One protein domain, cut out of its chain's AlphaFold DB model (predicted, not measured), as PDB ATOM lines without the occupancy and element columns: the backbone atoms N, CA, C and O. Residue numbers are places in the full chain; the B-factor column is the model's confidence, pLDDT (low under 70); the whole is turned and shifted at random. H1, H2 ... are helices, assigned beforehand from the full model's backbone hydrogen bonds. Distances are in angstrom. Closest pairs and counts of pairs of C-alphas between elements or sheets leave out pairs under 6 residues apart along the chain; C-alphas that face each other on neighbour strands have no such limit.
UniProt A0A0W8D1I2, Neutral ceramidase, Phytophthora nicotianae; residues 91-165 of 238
ATOM      1  N   LYS A  91     -96.176 -21.929  50.709       46.25
ATOM      2  CA  LYS A  91     -95.710 -20.889  51.651       46.25
ATOM      3  C   LYS A  91     -94.185 -20.844  51.789       46.25
ATOM      4  O   LYS A  91     -93.628 -19.752  51.863       46.25
ATOM      5  N   TYR A  92     -93.518 -21.997  51.801       45.88
ATOM      6  CA  TYR A  92     -92.056 -22.070  51.910       45.88
ATOM      7  C   TYR A  92     -91.384 -21.671  50.591       45.88
ATOM      8  O   TYR A  92     -90.465 -20.857  50.600       45.88
ATOM      9  N   GLU A  93     -91.932 -22.121  49.458       55.47
ATOM     10  CA  GLU A  93     -91.457 -21.733  48.123       55.47
ATOM     11  C   GLU A  93     -91.576 -20.218  47.889       55.47
ATOM     12  O   GLU A  93     -90.637 -19.595  47.400       55.47
ATOM     13  N   LYS A  94     -92.670 -19.569  48.320       60.12
ATOM     14  CA  LYS A  94     -92.833 -18.107  48.180       60.12
ATOM     15  C   LYS A  94     -91.785 -17.295  48.952       60.12
ATOM     16  O   LYS A  94     -91.338 -16.259  48.459       60.12
ATOM     17  N   ASN A  95     -91.371 -17.746  50.137       69.06
ATOM     18  CA  ASN A  95     -90.339 -17.055  50.920       69.06
ATOM     19  C   ASN A  95     -88.943 -17.201  50.295       69.06
ATOM     20  O   ASN A  95     -88.164 -16.249  50.286       69.06
ATOM     21  N   GLU A  96     -88.623 -18.361  49.723       74.19
ATOM     22  CA  GLU A  96     -87.353 -18.551  49.016       74.19
ATOM     23  C   GLU A  96     -87.316 -17.806  47.679       74.19
ATOM     24  O   GLU A  96     -86.293 -17.209  47.343       74.19
ATOM     25  N   VAL A  97     -88.438 -17.763  46.953       74.44
ATOM     26  CA  VAL A  97     -88.569 -16.996  45.707       74.44
ATOM     27  C   VAL A  97     -88.428 -15.500  45.976       74.44
ATOM     28  O   VAL A  97     -87.648 -14.842  45.299       74.44
ATOM     29  N   THR A  98     -89.080 -14.947  47.004       80.19
ATOM     30  CA  THR A  98     -88.908 -13.522  47.360       80.19
ATOM     31  C   THR A  98     -87.487 -13.191  47.822       80.19
ATOM     32  O   THR A  98     -86.953 -12.132  47.480       80.19
ATOM     33  N   LYS A  99     -86.823 -14.109  48.535       82.44
ATOM     34  CA  LYS A  99     -85.399 -13.980  48.874       82.44
ATOM     35  C   LYS A  99     -84.520 -13.984  47.619       82.44
ATOM     36  O   LYS A  99     -83.649 -13.123  47.486       82.44
ATOM     37  N   ALA A 100     -84.757 -14.912  46.693       81.06
ATOM     38  CA  ALA A 100     -84.054 -14.983  45.416       81.06
ATOM     39  C   ALA A 100     -84.291 -13.725  44.568       81.06
ATOM     40  O   ALA A 100     -83.331 -13.158  44.056       81.06
ATOM     41  N   GLU A 101     -85.524 -13.215  44.497       83.31
ATOM     42  CA  GLU A 101     -85.851 -11.949  43.829       83.31
ATOM     43  C   GLU A 101     -85.062 -10.780  44.430       83.31
ATOM     44  O   GLU A 101     -84.509  -9.955  43.700       83.31
ATOM     45  N   GLY A 102     -84.977 -10.708  45.762       83.75
ATOM     46  CA  GLY A 102     -84.197  -9.688  46.459       83.75
ATOM     47  C   GLY A 102     -82.702  -9.760  46.138       83.75
ATOM     48  O   GLY A 102     -82.059  -8.726  45.958       83.75
ATOM     49  N   LEU A 103     -82.151 -10.968  46.023       84.94
ATOM     50  CA  LEU A 103     -80.753 -11.198  45.649       84.94
ATOM     51  C   LEU A 103     -80.489 -10.862  44.172       84.94
ATOM     52  O   LEU A 103     -79.508 -10.184  43.870       84.94
ATOM     53  N   ILE A 104     -81.395 -11.239  43.265       84.50
ATOM     54  CA  ILE A 104     -81.324 -10.893  41.836       84.50
ATOM     55  C   ILE A 104     -81.349  -9.376  41.646       84.50
ATOM     56  O   ILE A 104     -80.533  -8.840  40.898       84.50
ATOM     57  N   LYS A 105     -82.243  -8.665  42.349       85.75
ATOM     58  CA  LYS A 105     -82.321  -7.194  42.303       85.75
ATOM     59  C   LYS A 105     -81.035  -6.522  42.781       85.75
ATOM     60  O   LYS A 105     -80.683  -5.464  42.276       85.75
ATOM     61  N   LYS A 106     -80.334  -7.139  43.734       82.69
ATOM     62  CA  LYS A 106     -79.030  -6.676  44.230       82.69
ATOM     63  C   LYS A 106     -77.868  -7.004  43.285       82.69
ATOM     64  O   LYS A 106     -76.751  -6.588  43.568       82.69
ATOM     65  N   GLY A 107     -78.106  -7.747  42.202       79.56
ATOM     66  CA  GLY A 107     -77.063  -8.139  41.255       79.56
ATOM     67  C   GLY A 107     -75.990  -9.031  41.879       79.56
ATOM     68  O   GLY A 107     -74.830  -8.948  41.485       79.56
ATOM     69  N   VAL A 108     -76.350  -9.839  42.884       84.00
ATOM     70  CA  VAL A 108     -75.368 -10.696  43.558       84.00
ATOM     71  C   VAL A 108     -74.832 -11.773  42.615       84.00
ATOM     72  O   VAL A 108     -75.521 -12.237  41.706       84.00
ATOM     73  N   MET A 109     -73.597 -12.190  42.872       81.75
ATOM     74  CA  MET A 109     -72.905 -13.214  42.097       81.75
ATOM     75  C   MET A 109     -73.475 -14.627  42.366       81.75
ATOM     76  O   MET A 109     -74.160 -14.875  43.366       81.75
ATOM     77  N   ASN A 110     -73.215 -15.569  41.447       83.31
ATOM     78  CA  ASN A 110     -73.766 -16.938  41.475       83.31
ATOM     79  C   ASN A 110     -73.375 -17.737  42.731       83.31
ATOM     80  O   ASN A 110     -74.147 -18.562  43.216       83.31
ATOM     81  N   ASP A 111     -72.190 -17.487  43.274       76.62
ATOM     82  CA  ASP A 111     -71.700 -18.044  44.533       76.62
ATOM     83  C   ASP A 111     -72.569 -17.616  45.723       76.62
ATOM     84  O   ASP A 111     -72.959 -18.461  46.528       76.62
ATOM     85  N   VAL A 112     -72.962 -16.341  45.798       83.62
ATOM     86  CA  VAL A 112     -73.843 -15.823  46.857       83.62
ATOM     87  C   VAL A 112     -75.238 -16.442  46.757       83.62
ATOM     88  O   VAL A 112     -75.819 -16.822  47.778       83.62
ATOM     89  N   LEU A 113     -75.776 -16.600  45.543       85.25
ATOM     90  CA  LEU A 113     -77.046 -17.306  45.314       85.25
ATOM     91  C   LEU A 113     -76.966 -18.764  45.792       85.25
ATOM     92  O   LEU A 113     -77.849 -19.237  46.515       85.25
ATOM     93  N   TYR A 114     -75.868 -19.442  45.462       82.06
ATOM     94  CA  TYR A 114     -75.625 -20.830  45.844       82.06
ATOM     95  C   TYR A 114     -75.474 -21.007  47.359       82.06
ATOM     96  O   TYR A 114     -76.089 -21.899  47.949       82.06
ATOM     97  N   GLN A 115     -74.712 -20.132  48.017       79.19
ATOM     98  CA  GLN A 115     -74.555 -20.115  49.476       79.19
ATOM     99  C   GLN A 115     -75.889 -19.877  50.192       79.19
ATOM    100  O   GLN A 115     -76.145 -20.455  51.248       79.19
ATOM    101  N   ASN A 116     -76.783 -19.090  49.586       83.56
ATOM    102  CA  ASN A 116     -78.134 -18.856  50.093       83.56
ATOM    103  C   ASN A 116     -79.107 -20.021  49.858       83.56
ATOM    104  O   ASN A 116     -80.286 -19.872  50.185       83.56
ATOM    105  N   LYS A 117     -78.616 -21.163  49.351       83.12
ATOM    106  CA  LYS A 117     -79.381 -22.380  49.043       83.12
ATOM    107  C   LYS A 117     -80.494 -22.155  48.017       83.12
ATOM    108  O   LYS A 117     -81.458 -22.909  47.989       83.12
ATOM    109  N   ILE A 118     -80.354 -21.149  47.154       83.00
ATOM    110  CA  ILE A 118     -81.331 -20.897  46.095       83.00
ATOM    111  C   ILE A 118     -81.207 -22.007  45.053       83.00
ATOM    112  O   ILE A 118     -80.168 -22.156  44.409       83.00
ATOM    113  N   SER A 119     -82.250 -22.811  44.877       81.19
ATOM    114  CA  SER A 119     -82.247 -23.831  43.832       81.19
ATOM    115  C   SER A 119     -82.375 -23.184  42.442       81.19
ATOM    116  O   SER A 119     -82.901 -22.072  42.326       81.19
ATOM    117  N   PRO A 120     -81.934 -23.852  41.361       82.00
ATOM    118  CA  PRO A 120     -82.206 -23.389  40.002       82.00
ATOM    119  C   PRO A 120     -83.697 -23.140  39.729       82.00
ATOM    120  O   PRO A 120     -84.031 -22.213  39.002       82.00
ATOM    121  N   GLU A 121     -84.592 -23.922  40.336       80.75
ATOM    122  CA  GLU A 121     -86.047 -23.769  40.197       80.75
ATOM    123  C   GLU A 121     -86.530 -22.470  40.838       80.75
ATOM    124  O   GLU A 121     -87.141 -21.638  40.172       80.75
ATOM    125  N   THR A 122     -86.138 -22.243  42.091       84.81
ATOM    126  CA  THR A 122     -86.410 -21.001  42.823       84.81
ATOM    127  C   THR A 122     -85.858 -19.789  42.070       84.81
ATOM    128  O   THR A 122     -86.496 -18.739  42.013       84.81
ATOM    129  N   TYR A 123     -84.674 -19.927  41.467       84.19
ATOM    130  CA  TYR A 123     -84.053 -18.877  40.664       84.19
ATOM    131  C   TYR A 123     -84.821 -18.607  39.364       84.19
ATOM    132  O   TYR A 123     -85.015 -17.451  38.998       84.19
ATOM    133  N   PHE A 124     -85.300 -19.653  38.685       84.69
ATOM    134  CA  PHE A 124     -86.145 -19.524  37.496       84.69
ATOM    135  C   PHE A 124     -87.438 -18.766  37.807       84.69
ATOM    136  O   PHE A 124     -87.816 -17.852  37.072       84.69
ATOM    137  N   ASP A 125     -88.091 -19.127  38.912       84.31
ATOM    138  CA  ASP A 125     -89.349 -18.513  39.331       84.31
ATOM    139  C   ASP A 125     -89.135 -17.052  39.750       84.31
ATOM    140  O   ASP A 125     -89.910 -16.175  39.366       84.31
ATOM    141  N   ALA A 126     -88.024 -16.755  40.429       85.81
ATOM    142  CA  ALA A 126     -87.637 -15.392  40.793       85.81
ATOM    143  C   ALA A 126     -87.263 -14.512  39.584       85.81
ATOM    144  O   ALA A 126     -87.415 -13.290  39.631       85.81
ATOM    145  N   LEU A 127     -86.815 -15.113  38.478       84.31
ATOM    146  CA  LEU A 127     -86.607 -14.415  37.205       84.31
ATOM    147  C   LEU A 127     -87.914 -14.154  36.438       84.31
ATOM    148  O   LEU A 127     -87.874 -13.490  35.398       84.31
ATOM    149  N   LYS A 128     -89.057 -14.647  36.944       84.00
ATOM    150  CA  LYS A 128     -90.397 -14.503  36.350       84.00
ATOM    151  C   LYS A 128     -90.445 -14.947  34.887       84.00
ATOM    152  O   LYS A 128     -91.097 -14.325  34.051       84.00
ATOM    153  N   LEU A 129     -89.705 -16.007  34.572       81.38
ATOM    154  CA  LEU A 129     -89.643 -16.578  33.232       81.38
ATOM    155  C   LEU A 129     -90.909 -17.393  32.935       81.38
ATOM    156  O   LEU A 129     -91.450 -18.061  33.814       81.38
ATOM    157  N   ASP A 130     -91.359 -17.378  31.676       76.38
ATOM    158  CA  ASP A 130     -92.434 -18.272  31.230       76.38
ATOM    159  C   ASP A 130     -91.968 -19.734  31.394       76.38
ATOM    160  O   ASP A 130     -90.918 -20.089  30.846       76.38
ATOM    161  N   PRO A 131     -92.724 -20.603  32.093       75.81
ATOM    162  CA  PRO A 131     -92.383 -22.015  32.280       75.81
ATOM    163  C   PRO A 131     -92.019 -22.761  30.987       75.81
ATOM    164  O   PRO A 131     -91.201 -23.681  31.019       75.81
ATOM    165  N   LYS A 132     -92.570 -22.357  29.835       75.38
ATOM    166  CA  LYS A 132     -92.266 -22.949  28.521       75.38
ATOM    167  C   LYS A 132     -90.819 -22.717  28.086       75.38
ATOM    168  O   LYS A 132     -90.255 -23.544  27.369       75.38
ATOM    169  N   LEU A 133     -90.186 -21.643  28.562       75.62
ATOM    170  CA  LEU A 133     -88.791 -21.327  28.257       75.62
ATOM    171  C   LEU A 133     -87.809 -22.326  28.880       75.62
ATOM    172  O   LEU A 133     -86.692 -22.455  28.387       75.62
ATOM    173  N   ARG A 134     -88.228 -23.105  29.891       67.19
ATOM    174  CA  ARG A 134     -87.409 -24.186  30.477       67.19
ATOM    175  C   ARG A 134     -87.025 -25.258  29.457       67.19
ATOM    176  O   ARG A 134     -85.981 -25.885  29.590       67.19
ATOM    177  N   PHE A 135     -87.859 -25.486  28.442       67.25
ATOM    178  CA  PHE A 135     -87.633 -26.547  27.454       67.25
ATOM    179  C   PHE A 135     -86.741 -26.127  26.288       67.25
ATOM    180  O   PHE A 135     -86.261 -27.007  25.569       67.25
ATOM    181  N   VAL A 136     -86.544 -24.815  26.132       67.19
ATOM    182  CA  VAL A 136     -85.772 -24.170  25.062       67.19
ATOM    183  C   VAL A 136     -84.622 -23.328  25.612       67.19
ATOM    184  O   VAL A 136     -84.027 -22.544  24.879       67.19
ATOM    185  N   SER A 137     -84.299 -23.469  26.902       63.97
ATOM    186  CA  SER A 137     -83.221 -22.715  27.546       63.97
ATOM    187  C   SER A 137     -81.864 -22.969  26.897       63.97
ATOM    188  O   SER A 137     -80.996 -22.117  26.955       63.97
ATOM    189  N   ASP A 138     -81.679 -24.121  26.259       65.00
ATOM    190  CA  ASP A 138     -80.491 -24.496  25.492       65.00
ATOM    191  C   ASP A 138     -80.380 -23.788  24.130       65.00
ATOM    192  O   ASP A 138     -79.279 -23.659  23.588       65.00
ATOM    193  N   SER A 139     -81.484 -23.269  23.588       71.38
ATOM    194  CA  SER A 139     -81.482 -22.558  22.311       71.38
ATOM    195  C   SER A 139     -80.786 -21.204  22.439       71.38
ATOM    196  O   SER A 139     -81.235 -20.316  23.165       71.38
ATOM    197  N   ALA A 140     -79.698 -21.016  21.688       71.88
ATOM    198  CA  ALA A 140     -79.009 -19.729  21.594       71.88
ATOM    199  C   ALA A 140     -79.953 -18.608  21.119       71.88
ATOM    200  O   ALA A 140     -79.877 -17.490  21.617       71.88
ATOM    201  N   VAL A 141     -80.903 -18.928  20.234       75.50
ATOM    202  CA  VAL A 141     -81.912 -17.981  19.733       75.50
ATOM    203  C   VAL A 141     -82.895 -17.579  20.837       75.50
ATOM    204  O   VAL A 141     -83.229 -16.406  20.977       75.50
ATOM    205  N   ALA A 142     -83.333 -18.530  21.669       73.44
ATOM    206  CA  ALA A 142     -84.215 -18.228  22.798       73.44
ATOM    207  C   ALA A 142     -83.508 -17.387  23.875       73.44
ATOM    208  O   ALA A 142     -84.132 -16.514  24.476       73.44
ATOM    209  N   ARG A 143     -82.206 -17.618  24.093       79.19
ATOM    210  CA  ARG A 143     -81.379 -16.849  25.037       79.19
ATOM    211  C   ARG A 143     -81.054 -15.444  24.532       79.19
ATOM    212  O   ARG A 143     -81.123 -14.502  25.313       79.19
ATOM    213  N   ALA A 144     -80.804 -15.277  23.232       74.81
ATOM    214  CA  ALA A 144     -80.607 -13.960  22.621       74.81
ATOM    215  C   ALA A 144     -81.840 -13.054  22.790       74.81
ATOM    216  O   ALA A 144     -81.707 -11.865  23.063       74.81
ATOM    217  N   ASN A 145     -83.040 -13.635  22.702       79.25
ATOM    218  CA  ASN A 145     -84.302 -12.913  22.878       79.25
ATOM    219  C   ASN A 145     -84.725 -12.756  24.349       79.25
ATOM    220  O   ASN A 145     -85.665 -12.016  24.639       79.25
ATOM    221  N   ASN A 146     -84.074 -13.453  25.288       80.94
ATOM    222  CA  ASN A 146     -84.408 -13.395  26.706       80.94
ATOM    223  C   ASN A 146     -83.142 -13.442  27.589       80.94
ATOM    224  O   ASN A 146     -82.689 -14.527  27.966       80.94
ATOM    225  N   PRO A 147     -82.596 -12.283  28.003       80.62
ATOM    226  CA  PRO A 147     -81.373 -12.232  28.808       80.62
ATOM    227  C   PRO A 147     -81.526 -12.871  30.199       80.62
ATOM    228  O   PRO A 147     -80.538 -13.294  30.797       80.62
ATOM    229  N   ASN A 148     -82.748 -12.993  30.729       84.94
ATOM    230  CA  ASN A 148     -82.982 -13.712  31.985       84.94
ATOM    231  C   ASN A 148     -82.841 -15.231  31.802       84.94
ATOM    232  O   ASN A 148     -82.426 -15.921  32.731       84.94
ATOM    233  N   LEU A 149     -83.108 -15.758  30.604       80.75
ATOM    234  CA  LEU A 149     -82.910 -17.171  30.287       80.75
ATOM    235  C   LEU A 149     -81.419 -17.542  30.246       80.75
ATOM    236  O   LEU A 149     -81.041 -18.606  30.733       80.75
ATOM    237  N   GLU A 150     -80.568 -16.640  29.748       83.25
ATOM    238  CA  GLU A 150     -79.104 -16.777  29.820       83.25
ATOM    239  C   GLU A 150     -78.624 -16.820  31.278       83.25
ATOM    240  O   GLU A 150     -77.873 -17.715  31.669       83.25
ATOM    241  N   LYS A 151     -79.117 -15.899  32.120       84.88
ATOM    242  CA  LYS A 151     -78.803 -15.878  33.559       84.88
ATOM    243  C   LYS A 151     -79.213 -17.178  34.245       84.88
ATOM    244  O   LYS A 151     -78.443 -17.708  35.045       84.88
ATOM    245  N   PHE A 152     -80.404 -17.694  33.938       85.12
ATOM    246  CA  PHE A 152     -80.874 -18.979  34.452       85.12
ATOM    247  C   PHE A 152     -79.947 -20.128  34.042       85.12
ATOM    248  O   PHE A 152     -79.542 -20.915  34.901       85.12
ATOM    249  N   LEU A 153     -79.570 -20.213  32.764       82.38
ATOM    250  CA  LEU A 153     -78.678 -21.263  32.270       82.38
ATOM    251  C   LEU A 153     -77.299 -21.192  32.944       82.38
ATOM    252  O   LEU A 153     -76.789 -22.207  33.421       82.38
ATOM    253  N   SER A 154     -76.734 -19.988  33.045       84.06
ATOM    254  CA  SER A 154     -75.453 -19.732  33.706       84.06
ATOM    255  C   SER A 154     -75.472 -20.153  35.180       84.06
ATOM    256  O   SER A 154     -74.638 -20.958  35.607       84.06
ATOM    257  N   TYR A 155     -76.469 -19.699  35.949       83.00
ATOM    258  CA  TYR A 155     -76.605 -20.068  37.361       83.00
ATOM    259  C   TYR A 155     -76.804 -21.573  37.545       83.00
ATOM    260  O   TYR A 155     -76.191 -22.197  38.410       83.00
ATOM    261  N   THR A 156     -77.622 -22.188  36.694       80.56
ATOM    262  CA  THR A 156     -77.892 -23.623  36.767       80.56
ATOM    263  C   THR A 156     -76.640 -24.443  36.462       80.56
ATOM    264  O   THR A 156     -76.346 -25.409  37.169       80.56
ATOM    265  N   SER A 157     -75.857 -24.049  35.458       75.88
ATOM    266  CA  SER A 157     -74.557 -24.661  35.164       75.88
ATOM    267  C   SER A 157     -73.611 -24.566  36.369       75.88
ATOM    268  O   SER A 157     -73.061 -25.580  36.812       75.88
ATOM    269  N   PHE A 158     -73.508 -23.381  36.979       81.06
ATOM    270  CA  PHE A 158     -72.718 -23.159  38.191       81.06
ATOM    271  C   PHE A 158     -73.178 -24.034  39.368       81.06
ATOM    272  O   PHE A 158     -72.359 -24.696  40.009       81.06
ATOM    273  N   TYR A 159     -74.487 -24.082  39.631       78.56
ATOM    274  CA  TYR A 159     -75.079 -24.887  40.698       78.56
ATOM    275  C   TYR A 159     -74.725 -26.367  40.522       78.56
ATOM    276  O   TYR A 159     -74.279 -27.019  41.465       78.56
ATOM    277  N   ASN A 160     -74.861 -26.900  39.305       74.62
ATOM    278  CA  ASN A 160     -74.549 -28.300  39.024       74.62
ATOM    279  C   ASN A 160     -73.058 -28.602  39.121       74.62
ATOM    280  O   ASN A 160     -72.701 -29.638  39.679       74.62
ATOM    281  N   LYS A 161     -72.189 -27.708  38.637       72.94
ATOM    282  CA  LYS A 161     -70.737 -27.847  38.806       72.94
ATOM    283  C   LYS A 161     -70.361 -27.867  40.289       72.94
ATOM    284  O   LYS A 161     -69.596 -28.726  40.715       72.94
ATOM    285  N   SER A 162     -70.979 -26.998  41.086       76.31
ATOM    286  CA  SER A 162     -70.778 -26.944  42.538       76.31
ATOM    287  C   SER A 162     -71.274 -28.216  43.239       76.31
ATOM    288  O   SER A 162     -70.612 -28.741  44.129       76.31
ATOM    289  N   GLN A 163     -72.417 -28.765  42.815       73.44
ATOM    290  CA  GLN A 163     -72.927 -30.046  43.322       73.44
ATOM    291  C   GLN A 163     -72.058 -31.236  42.896       73.44
ATOM    292  O   GLN A 163     -71.864 -32.162  43.680       73.44
ATOM    293  N   ALA A 164     -71.536 -31.232  41.668       71.19
ATOM    294  CA  ALA A 164     -70.615 -32.255  41.187       71.19
ATOM    295  C   ALA A 164     -69.318 -32.247  42.004       71.19
ATOM    296  O   ALA A 164     -68.936 -33.304  42.498       71.19
ATOM    297  N   GLY A 165     -68.741 -31.066  42.251       74.38
ATOM    298  CA  GLY A 165     -67.588 -30.903  43.139       74.38
ATOM    299  C   GLY A 165     -67.858 -31.462  44.537       74.38
ATOM    300  O   GLY A 165     -67.096 -32.287  45.018       74.38
TER     301      GLY A 165
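What this domain is: This is residues 91 to 165 of the 238 residues of the protein "Neutral ceramidase" of Phytophthora nicotianae (UniProt A0A0W8D1I2). Short H3 lies in the middle between the two long helices: H1 crosses it nearly at a right angle, and H6 runs beside it the opposite way. H5 makes a corner with H6. The printed part has 75 residues with six named helices, H1 to H6, and no named strand: all helix, compact, radius of gyration of the C-alphas 12.0 A, spans 31 by 30 by 21 A.

Where its parts are: H1, residues 91 to 105, starts at C-alpha 91 (-95.710, -20.889, 51.651) and measures 21.3 A from first to last C-alpha. H2 is residues 110 to 115, H3 120 to 126, H4 131 to 135, H5 140 to 144. H6, residues 147 to 165, measures 27.3 A and ends at C-alpha 165 (-67.588, -30.903, 43.139).

How they stand to each other: H1 touches H3 about perpendicular, 78 degrees; closest C-alphas Glu 101 and Ala 126, 4.9 A. H2 only just touches H6, with 3 pairs of C-alphas within 8 A; closest Asn 110 and Tyr 155, 5.9 A. H3 touches H6, residues 152 to 159 alone, at a shallow tilt of 30 degrees; closest C-alphas Pro 120 and Thr 156, 5.4 A. H4 is near H3. H5 and H6 touch only at the corner; closest C-alphas Arg 143 and Glu 150, 5.3 A. Every O i to N i+4 pair is within hydrogen-bond range except in H4, 0 of 1, with 2 of 2 O i to N i+3.

The domain as a whole: The printed part has no cut; its five links are tight. The farthest C-alphas, Lys 91 and Val 141, are 34.9 A apart. Residues 91 to 95 and 134 to 138 have pLDDT under 70.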